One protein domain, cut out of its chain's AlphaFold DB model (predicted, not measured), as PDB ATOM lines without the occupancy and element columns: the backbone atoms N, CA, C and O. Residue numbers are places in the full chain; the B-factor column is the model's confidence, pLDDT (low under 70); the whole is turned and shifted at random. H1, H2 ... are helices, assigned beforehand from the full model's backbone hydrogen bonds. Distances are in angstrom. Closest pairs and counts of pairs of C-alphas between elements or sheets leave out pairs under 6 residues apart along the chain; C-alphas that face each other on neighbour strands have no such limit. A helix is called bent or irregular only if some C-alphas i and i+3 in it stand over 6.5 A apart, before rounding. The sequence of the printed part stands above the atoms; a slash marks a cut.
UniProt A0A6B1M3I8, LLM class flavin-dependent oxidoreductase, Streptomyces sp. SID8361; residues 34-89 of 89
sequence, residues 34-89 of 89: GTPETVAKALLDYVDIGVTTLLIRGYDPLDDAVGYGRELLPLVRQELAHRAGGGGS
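What this domain is: This is residues 34 to 89 of the 89 residues of the protein "LLM class flavin-dependent oxidoreductase" of Streptomyces sp. SID8361 (UniProt A0A6B1M3I8). A long bent helix, H2, makes the longest axis; a shorter helix, H1, packs aslant on its second arm, H2b, and a long link, residues 49 to 60, leads from H1 to H2. Residues 81 to 89, of which 81 to 86 belong to H2, stick out and add to the length. The printed part has 56 residues with two named helices, H1 then H2, and no named strand: all helix, only just loose, close to compact, with a radius of gyration of the C-alphas of 12.4 A, spanning 43 by 20 by 17 A.

Where its parts are: H1, residues 36 to 48, begins at C-alpha 36 (-31.543, -3.005, -8.756) and is 18.5 A long. H2, residues 61 to 86, was assigned as one helix by its hydrogen bonds but is bent: C-alphas 70 and 73 are 6.9 A apart. Its arms are H2a, residues 61 to 70, 14.3 A, and H2b, residues 73 to 86, 20.0 A, ending at C-alpha 86 (-44.438, 9.000, -22.107).

How they stand to each other: H1 touches H2b, the closest C-alphas being those of Ala 40 and Val 76, 5.2 A apart, at a steep tilt of 52 degrees, the same way. H1 and H2a are apart. H2a and H2b stand at a steep tilt of 40 degrees. Every O i to N i+4 pair is within hydrogen-bond range in H2a and H2b, and 8 of 9 in H1.

The domain as a whole: The farthest C-alphas, those of Asp 60 and Ser 89, are 43.4 A apart. The printed part has no cut. Residues 86 to 89 have pLDDT under 70.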
ATOM      1  N   GLY A  34     -33.347  -3.755  -1.973       86.81
ATOM      2  CA  GLY A  34     -34.166  -4.503  -2.926       86.81
ATOM      3  C   GLY A  34     -33.358  -4.901  -4.162       86.81
ATOM      4  O   GLY A  34     -32.136  -4.768  -4.171       86.81
ATOM      5  N   THR A  35     -34.035  -5.366  -5.216       91.19
ATOM      6  CA  THR A  35     -33.387  -5.580  -6.524       91.19
ATOM      7  C   THR A  35     -32.927  -4.244  -7.130       91.19
ATOM      8  O   THR A  35     -33.502  -3.204  -6.777       91.19
ATOM      9  N   PRO A  36     -31.963  -4.231  -8.073       90.81
ATOM     10  CA  PRO A  36     -31.543  -3.005  -8.756       90.81
ATOM     11  C   PRO A  36     -32.710  -2.200  -9.349       90.81
ATOM     12  O   PRO A  36     -32.753  -0.980  -9.210       90.81
ATOM     13  N   GLU A  37     -33.723  -2.864  -9.914       91.50
ATOM     14  CA  GLU A  37     -34.925  -2.222 -10.467       91.50
ATOM     15  C   GLU A  37     -35.779  -1.568  -9.378       91.50
ATOM     16  O   GLU A  37     -36.360  -0.499  -9.581       91.50
ATOM     17  N   THR A  38     -35.877  -2.213  -8.215       91.06
ATOM     18  CA  THR A  38     -36.629  -1.687  -7.070       91.06
ATOM     19  C   THR A  38     -35.953  -0.431  -6.529       91.06
ATOM     20  O   THR A  38     -36.623   0.577  -6.297       91.06
ATOM     21  N   VAL A  39     -34.626  -0.472  -6.376       91.88
ATOM     22  CA  VAL A  39     -33.826   0.669  -5.912       91.88
ATOM     23  C   VAL A  39     -33.864   1.806  -6.933       91.88
ATOM     24  O   VAL A  39     -34.090   2.947  -6.541       91.88
ATOM     25  N   ALA A  40     -33.746   1.521  -8.235       93.06
ATOM     26  CA  ALA A  40     -33.849   2.533  -9.288       93.06
ATOM     27  C   ALA A  40     -35.188   3.284  -9.235       93.06
ATOM     28  O   ALA A  40     -35.211   4.513  -9.258       93.06
ATOM     29  N   LYS A  41     -36.305   2.558  -9.087       91.31
ATOM     30  CA  LYS A  41     -37.635   3.168  -8.937       91.31
ATOM     31  C   LYS A  41     -37.729   4.032  -7.679       91.31
ATOM     32  O   LYS A  41     -38.251   5.136  -7.753       91.31
ATOM     33  N   ALA A  42     -37.183   3.565  -6.557       91.00
ATOM     34  CA  ALA A  42     -37.173   4.327  -5.310       91.00
ATOM     35  C   ALA A  42     -36.336   5.617  -5.400       91.00
ATOM     36  O   ALA A  42     -36.710   6.626  -4.811       91.00
ATOM     37  N   LEU A  43     -35.228   5.620  -6.155       91.62
ATOM     38  CA  LEU A  43     -34.468   6.846  -6.426       91.62
ATOM     39  C   LEU A  43     -35.293   7.852  -7.240       91.62
ATOM     40  O   LEU A  43     -35.243   9.049  -6.971       91.62
ATOM     41  N   LEU A  44     -36.068   7.372  -8.214       92.25
ATOM     42  CA  LEU A  44     -36.894   8.229  -9.063       92.25
ATOM     43  C   LEU A  44     -38.139   8.767  -8.362       92.25
ATOM     44  O   LEU A  44     -38.558   9.872  -8.687       92.25
ATOM     45  N   ASP A  45     -38.654   8.071  -7.347       90.25
ATOM     46  CA  ASP A  45     -39.716   8.605  -6.485       90.25
ATOM     47  C   ASP A  45     -39.274   9.942  -5.819       90.25
ATOM     48  O   ASP A  45     -40.089  10.844  -5.635       90.25
ATOM     49  N   TYR A  46     -37.974  10.134  -5.524       89.19
ATOM     50  CA  TYR A  46     -37.439  11.427  -5.055       89.19
ATOM     51  C   TYR A  46     -37.337  12.473  -6.172       89.19
ATOM     52  O   TYR A  46     -37.568  13.661  -5.941       89.19
ATOM     53  N   VAL A  47     -36.982  12.048  -7.384       91.12
ATOM     54  CA  VAL A  47     -36.914  12.944  -8.547       91.12
ATOM     55  C   VAL A  47     -38.299  13.505  -8.870       91.12
ATOM     56  O   VAL A  47     -38.422  14.699  -9.135       91.12
ATOM     57  N   ASP A  48     -39.346  12.685  -8.754       88.62
ATOM     58  CA  ASP A  48     -40.736  13.085  -9.009       88.62
ATOM     59  C   ASP A  48     -41.230  14.194  -8.068       88.62
ATOM     60  O   ASP A  48     -42.076  15.001  -8.452       88.62
ATOM     61  N   ILE A  49     -40.679  14.282  -6.853       90.00
ATOM     62  CA  ILE A  49     -40.980  15.366  -5.901       90.00
ATOM     63  C   ILE A  49     -40.018  16.561  -6.023       90.00
ATOM     64  O   ILE A  49     -40.025  17.452  -5.174       90.00
ATOM     65  N   GLY A  50     -39.195  16.600  -7.077       90.38
ATOM     66  CA  GLY A  50     -38.332  17.731  -7.422       90.38
ATOM     67  C   GLY A  50     -36.886  17.636  -6.928       90.38
ATOM     68  O   GLY A  50     -36.156  18.625  -7.020       90.38
ATOM     69  N   VAL A  51     -36.432  16.486  -6.413       92.12
ATOM     70  CA  VAL A  51     -35.015  16.303  -6.052       92.12
ATOM     71  C   VAL A  51     -34.163  16.196  -7.317       92.12
ATOM     72  O   VAL A  51     -34.401  15.354  -8.176       92.12
ATOM     73  N   THR A  52     -33.123  17.024  -7.414       90.75
ATOM     74  CA  THR A  52     -32.235  17.083  -8.590       90.75
ATOM     75  C   THR A  52     -30.875  16.429  -8.372       90.75
ATOM     76  O   THR A  52     -30.208  16.059  -9.337       90.75
ATOM     77  N   THR A  53     -30.469  16.252  -7.114       90.00
ATOM     78  CA  THR A  53     -29.163  15.698  -6.747       90.00
ATOM     79  C   THR A  53     -29.342  14.600  -5.712       90.00
ATOM     80  O   THR A  53     -29.932  14.822  -4.657       90.00
ATOM     81  N   LEU A  54     -28.786  13.423  -6.000       88.06
ATOM     82  CA  LEU A  54     -28.789  12.269  -5.107       88.06
ATOM     83  C   LEU A  54     -27.350  11.935  -4.714       88.06
ATOM     84  O   LEU A  54     -26.496  11.723  -5.573       88.06
ATOM     85  N   LEU A  55     -27.089  11.878  -3.409       87.81
ATOM     86  CA  LEU A  55     -25.825  11.406  -2.858       87.81
ATOM     87  C   LEU A  55     -26.010   9.960  -2.394       87.81
ATOM     88  O   LEU A  55     -26.727   9.707  -1.428       87.81
ATOM     89  N   ILE A  56     -25.355   9.021  -3.075       84.75
ATOM     90  CA  ILE A  56     -25.413   7.593  -2.746       84.75
ATOM     91  C   ILE A  56     -24.064   7.180  -2.162       84.75
ATOM     92  O   ILE A  56     -23.016   7.464  -2.742       84.75
ATOM     93  N   ARG A  57     -24.093   6.507  -1.010       82.38
ATOM     94  CA  ARG A  57     -22.911   5.925  -0.374       82.38
ATOM     95  C   ARG A  57     -23.219   4.499   0.049       82.38
ATOM     96  O   ARG A  57     -24.229   4.266   0.709       82.38
ATOM     97  N   GLY A  58     -22.314   3.592  -0.277       80.62
ATOM     98  CA  GLY A  58     -22.348   2.220   0.192       80.62
ATOM     99  C   GLY A  58     -21.555   1.987   1.483       80.62
ATOM    100  O   GLY A  58     -21.169   2.937   2.185       80.62
ATOM    101  N   TYR A  59     -21.344   0.712   1.797       80.50
ATOM    102  CA  TYR A  59     -20.516   0.254   2.914       80.50
ATOM    103  C   TYR A  59     -19.074  -0.022   2.470       80.50
ATOM    104  O   TYR A  59     -18.164   0.296   3.234       80.50
ATOM    105  N   ASP A  60     -18.875  -0.520   1.244       85.25
ATOM    106  CA  ASP A  60     -17.578  -0.645   0.576       85.25
ATOM    107  C   ASP A  60     -17.520   0.342  -0.604       85.25
ATOM    108  O   ASP A  60     -18.058   0.068  -1.676       85.25
ATOM    109  N   PRO A  61     -16.909   1.530  -0.436       82.62
ATOM    110  CA  PRO A  61     -17.073   2.623  -1.389       82.62
ATOM    111  C   PRO A  61     -16.662   2.309  -2.829       82.62
ATOM    112  O   PRO A  61     -17.278   2.844  -3.750       82.62
ATOM    113  N   LEU A  62     -15.614   1.503  -3.035       88.75
ATOM    114  CA  LEU A  62     -15.098   1.237  -4.377       88.75
ATOM    115  C   LEU A  62     -15.973   0.213  -5.094       88.75
ATOM    116  O   LEU A  62     -16.464   0.487  -6.191       88.75
ATOM    117  N   ASP A  63     -16.194  -0.933  -4.459       88.81
ATOM    118  CA  ASP A  63     -16.978  -2.015  -5.047       88.81
ATOM    119  C   ASP A  63     -18.443  -1.602  -5.218       88.81
ATOM    120  O   ASP A  63     -19.042  -1.864  -6.265       88.81
ATOM    121  N   ASP A  64     -18.994  -0.851  -4.260       87.69
ATOM    122  CA  ASP A  64     -20.348  -0.318  -4.362       87.69
ATOM    123  C   ASP A  64     -20.468   0.693  -5.510       87.69
ATOM    124  O   ASP A  64     -21.427   0.632  -6.279       87.69
ATOM    125  N   ALA A  65     -19.486   1.584  -5.707       88.81
ATOM    126  CA  ALA A  65     -19.502   2.521  -6.833       88.81
ATOM    127  C   ALA A  65     -19.470   1.799  -8.191       88.81
ATOM    128  O   ALA A  65     -20.191   2.188  -9.117       88.81
ATOM    129  N   VAL A  66     -18.677   0.729  -8.304       93.06
ATOM    130  CA  VAL A  66     -18.653  -0.131  -9.497       93.06
ATOM    131  C   VAL A  66     -20.006  -0.823  -9.688       93.06
ATOM    132  O   VAL A  66     -20.548  -0.805 -10.798       93.06
ATOM    133  N   GLY A  67     -20.590  -1.369  -8.619       91.06
ATOM    134  CA  GLY A  67     -21.918  -1.986  -8.630       91.06
ATOM    135  C   GLY A  67     -23.008  -1.017  -9.091       91.06
ATOM    136  O   GLY A  67     -23.781  -1.334  -9.999       91.06
ATOM    137  N   TYR A  68     -23.023   0.207  -8.559       90.94
ATOM    138  CA  TYR A  68     -23.956   1.252  -8.983       90.94
ATOM    139  C   TYR A  68     -23.800   1.575 -10.467       90.94
ATOM    140  O   TYR A  68     -24.797   1.688 -11.182       90.94
ATOM    141  N   GLY A  69     -22.558   1.698 -10.941       92.50
ATOM    142  CA  GLY A  69     -22.261   1.977 -12.342       92.50
ATOM    143  C   GLY A  69     -22.750   0.886 -13.291       92.50
ATOM    144  O   GLY A  69     -23.269   1.199 -14.363       92.50
ATOM    145  N   ARG A  70     -22.610  -0.381 -12.891       94.81
ATOM    146  CA  ARG A  70     -22.962  -1.538 -13.720       94.81
ATOM    147  C   ARG A  70     -24.455  -1.846 -13.720       94.81
ATOM    148  O   ARG A  70     -25.000  -2.159 -14.772       94.81
ATOM    149  N   GLU A  71     -25.100  -1.790 -12.560       94.44
ATOM    150  CA  GLU A  71     -26.438  -2.368 -12.375       94.44
ATOM    151  C   GLU A  71     -27.517  -1.308 -12.165       94.44
ATOM    152  O   GLU A  71     -28.634  -1.465 -12.644       94.44
ATOM    153  N   LEU A  72     -27.196  -0.205 -11.486       92.56
ATOM    154  CA  LEU A  72     -28.203   0.754 -11.032       92.56
ATOM    155  C   LEU A  72     -28.358   1.949 -11.979       92.56
ATOM    156  O   LEU A  72     -29.471   2.283 -12.386       92.56
ATOM    157  N   LEU A  73     -27.250   2.595 -12.358       94.06
ATOM    158  CA  LEU A  73     -27.272   3.785 -13.217       94.06
ATOM    159  C   LEU A  73     -27.925   3.541 -14.589       94.06
ATOM    160  O   LEU A  73     -28.671   4.424 -15.028       94.06
ATOM    161  N   PRO A  74     -27.708   2.400 -15.278       96.50
ATOM    162  CA  PRO A  74     -28.390   2.133 -16.542       96.50
ATOM    163  C   PRO A  74     -29.915   2.089 -16.389       96.50
ATOM    164  O   PRO A  74     -30.619   2.708 -17.184       96.50
ATOM    165  N   LEU A  75     -30.421   1.442 -15.332       96.06
ATOM    166  CA  LEU A  75     -31.856   1.323 -15.060       96.06
ATOM    167  C   LEU A  75     -32.496   2.679 -14.744       96.06
ATOM    168  O   LEU A  75     -33.556   3.000 -15.275       96.06
ATOM    169  N   VAL A  76     -31.828   3.502 -13.928       93.94
ATOM    170  CA  VAL A  76     -32.289   4.866 -13.615       93.94
ATOM    171  C   VAL A  76     -32.393   5.706 -14.891       93.94
ATOM    172  O   VAL A  76     -33.403   6.368 -15.119       93.94
ATOM    173  N   ARG A  77     -31.370   5.658 -15.756       93.75
ATOM    174  CA  ARG A  77     -31.363   6.396 -17.031       93.75
ATOM    175  C   ARG A  77     -32.449   5.912 -17.985       93.75
ATOM    176  O   ARG A  77     -33.104   6.738 -18.616       93.75
ATOM    177  N   GLN A  78     -32.635   4.599 -18.086       94.62
ATOM    178  CA  GLN A  78     -33.666   4.006 -18.932       94.62
ATOM    179  C   GLN A  78     -35.064   4.458 -18.498       94.62
ATOM    180  O   GLN A  78     -35.854   4.900 -19.326       94.62
ATOM    181  N   GLU A  79     -35.356   4.398 -17.204       91.88
ATOM    182  CA  GLU A  79     -36.666   4.775 -16.677       91.88
ATOM    183  C   GLU A  79     -36.928   6.289 -16.808       91.88
ATOM    184  O   GLU A  79     -38.031   6.692 -17.176       91.88
ATOM    185  N   LEU A  80     -35.912   7.141 -16.618       91.56
ATOM    186  CA  LEU A  80     -36.016   8.574 -16.932       91.56
ATOM    187  C   LEU A  80     -36.356   8.813 -18.408       91.56
ATOM    188  O   LEU A  80     -37.227   9.628 -18.714       91.56
ATOM    189  N   ALA A  81     -35.698   8.093 -19.321       92.44
ATOM    190  CA  ALA A  81     -35.980   8.189 -20.750       92.44
ATOM    191  C   ALA A  81     -37.407   7.723 -21.081       92.44
ATOM    192  O   ALA A  81     -38.099   8.384 -21.854       92.44
ATOM    193  N   HIS A  82     -37.880   6.636 -20.460       89.81
ATOM    194  CA  HIS A  82     -39.259   6.167 -20.609       89.81
ATOM    195  C   HIS A  82     -40.273   7.233 -20.173       89.81
ATOM    196  O   HIS A  82     -41.231   7.502 -20.895       89.81
ATOM    197  N   ARG A  83     -40.052   7.883 -19.023       85.88
ATOM    198  CA  ARG A  83     -40.937   8.940 -18.506       85.88
ATOM    199  C   ARG A  83     -40.946  10.178 -19.397       85.88
ATOM    200  O   ARG A  83     -42.011  10.722 -19.669       85.88
ATOM    201  N   ALA A  84     -39.781  10.583 -19.899       85.00
ATOM    202  CA  ALA A  84     -39.673  11.691 -20.844       85.00
ATOM    203  C   ALA A  84     -40.401  11.400 -22.170       85.00
ATOM    204  O   ALA A  84     -41.025  12.295 -22.732       85.00
ATOM    205  N   GLY A  85     -40.359  10.152 -22.651       77.25
ATOM    206  CA  GLY A  85     -41.068   9.725 -23.863       77.25
ATOM    207  C   GLY A  85     -42.574   9.497 -23.676       77.25
ATOM    208  O   GLY A  85     -43.316   9.562 -24.650       77.25
ATOM    209  N   GLY A  86     -43.031   9.243 -22.446       60.06
ATOM    210  CA  GLY A  86     -44.438   9.000 -22.107       60.06
ATOM    211  C   GLY A  86     -45.258  10.250 -21.764       60.06
ATOM    212  O   GLY A  86     -46.476  10.157 -21.664       60.06
ATOM    213  N   GLY A  87     -44.627  11.421 -21.612       51.75
ATOM    214  CA  GLY A  87     -45.292  12.698 -21.302       51.75
ATOM    215  C   GLY A  87     -46.048  13.353 -22.469       51.75
ATOM    216  O   GLY A  87     -46.367  14.537 -22.395       51.75
ATOM    217  N   GLY A  88     -46.299  12.610 -23.552       48.41
ATOM    218  CA  GLY A  88     -47.056  13.042 -24.725       48.41
ATOM    219  C   GLY A  88     -48.256  12.133 -24.997       48.41
ATOM    220  O   GLY A  88     -48.221  11.309 -25.911       48.41
ATOM    221  N   SER A  89     -49.318  12.272 -24.208       37.09
ATOM    222  CA  SER A  89     -50.705  11.923 -24.563       37.09
ATOM    223  C   SER A  89     -51.669  12.745 -23.730       37.09
ATOM    224  O   SER A  89     -51.373  12.940 -22.532       37.09
TER     225      SER A  89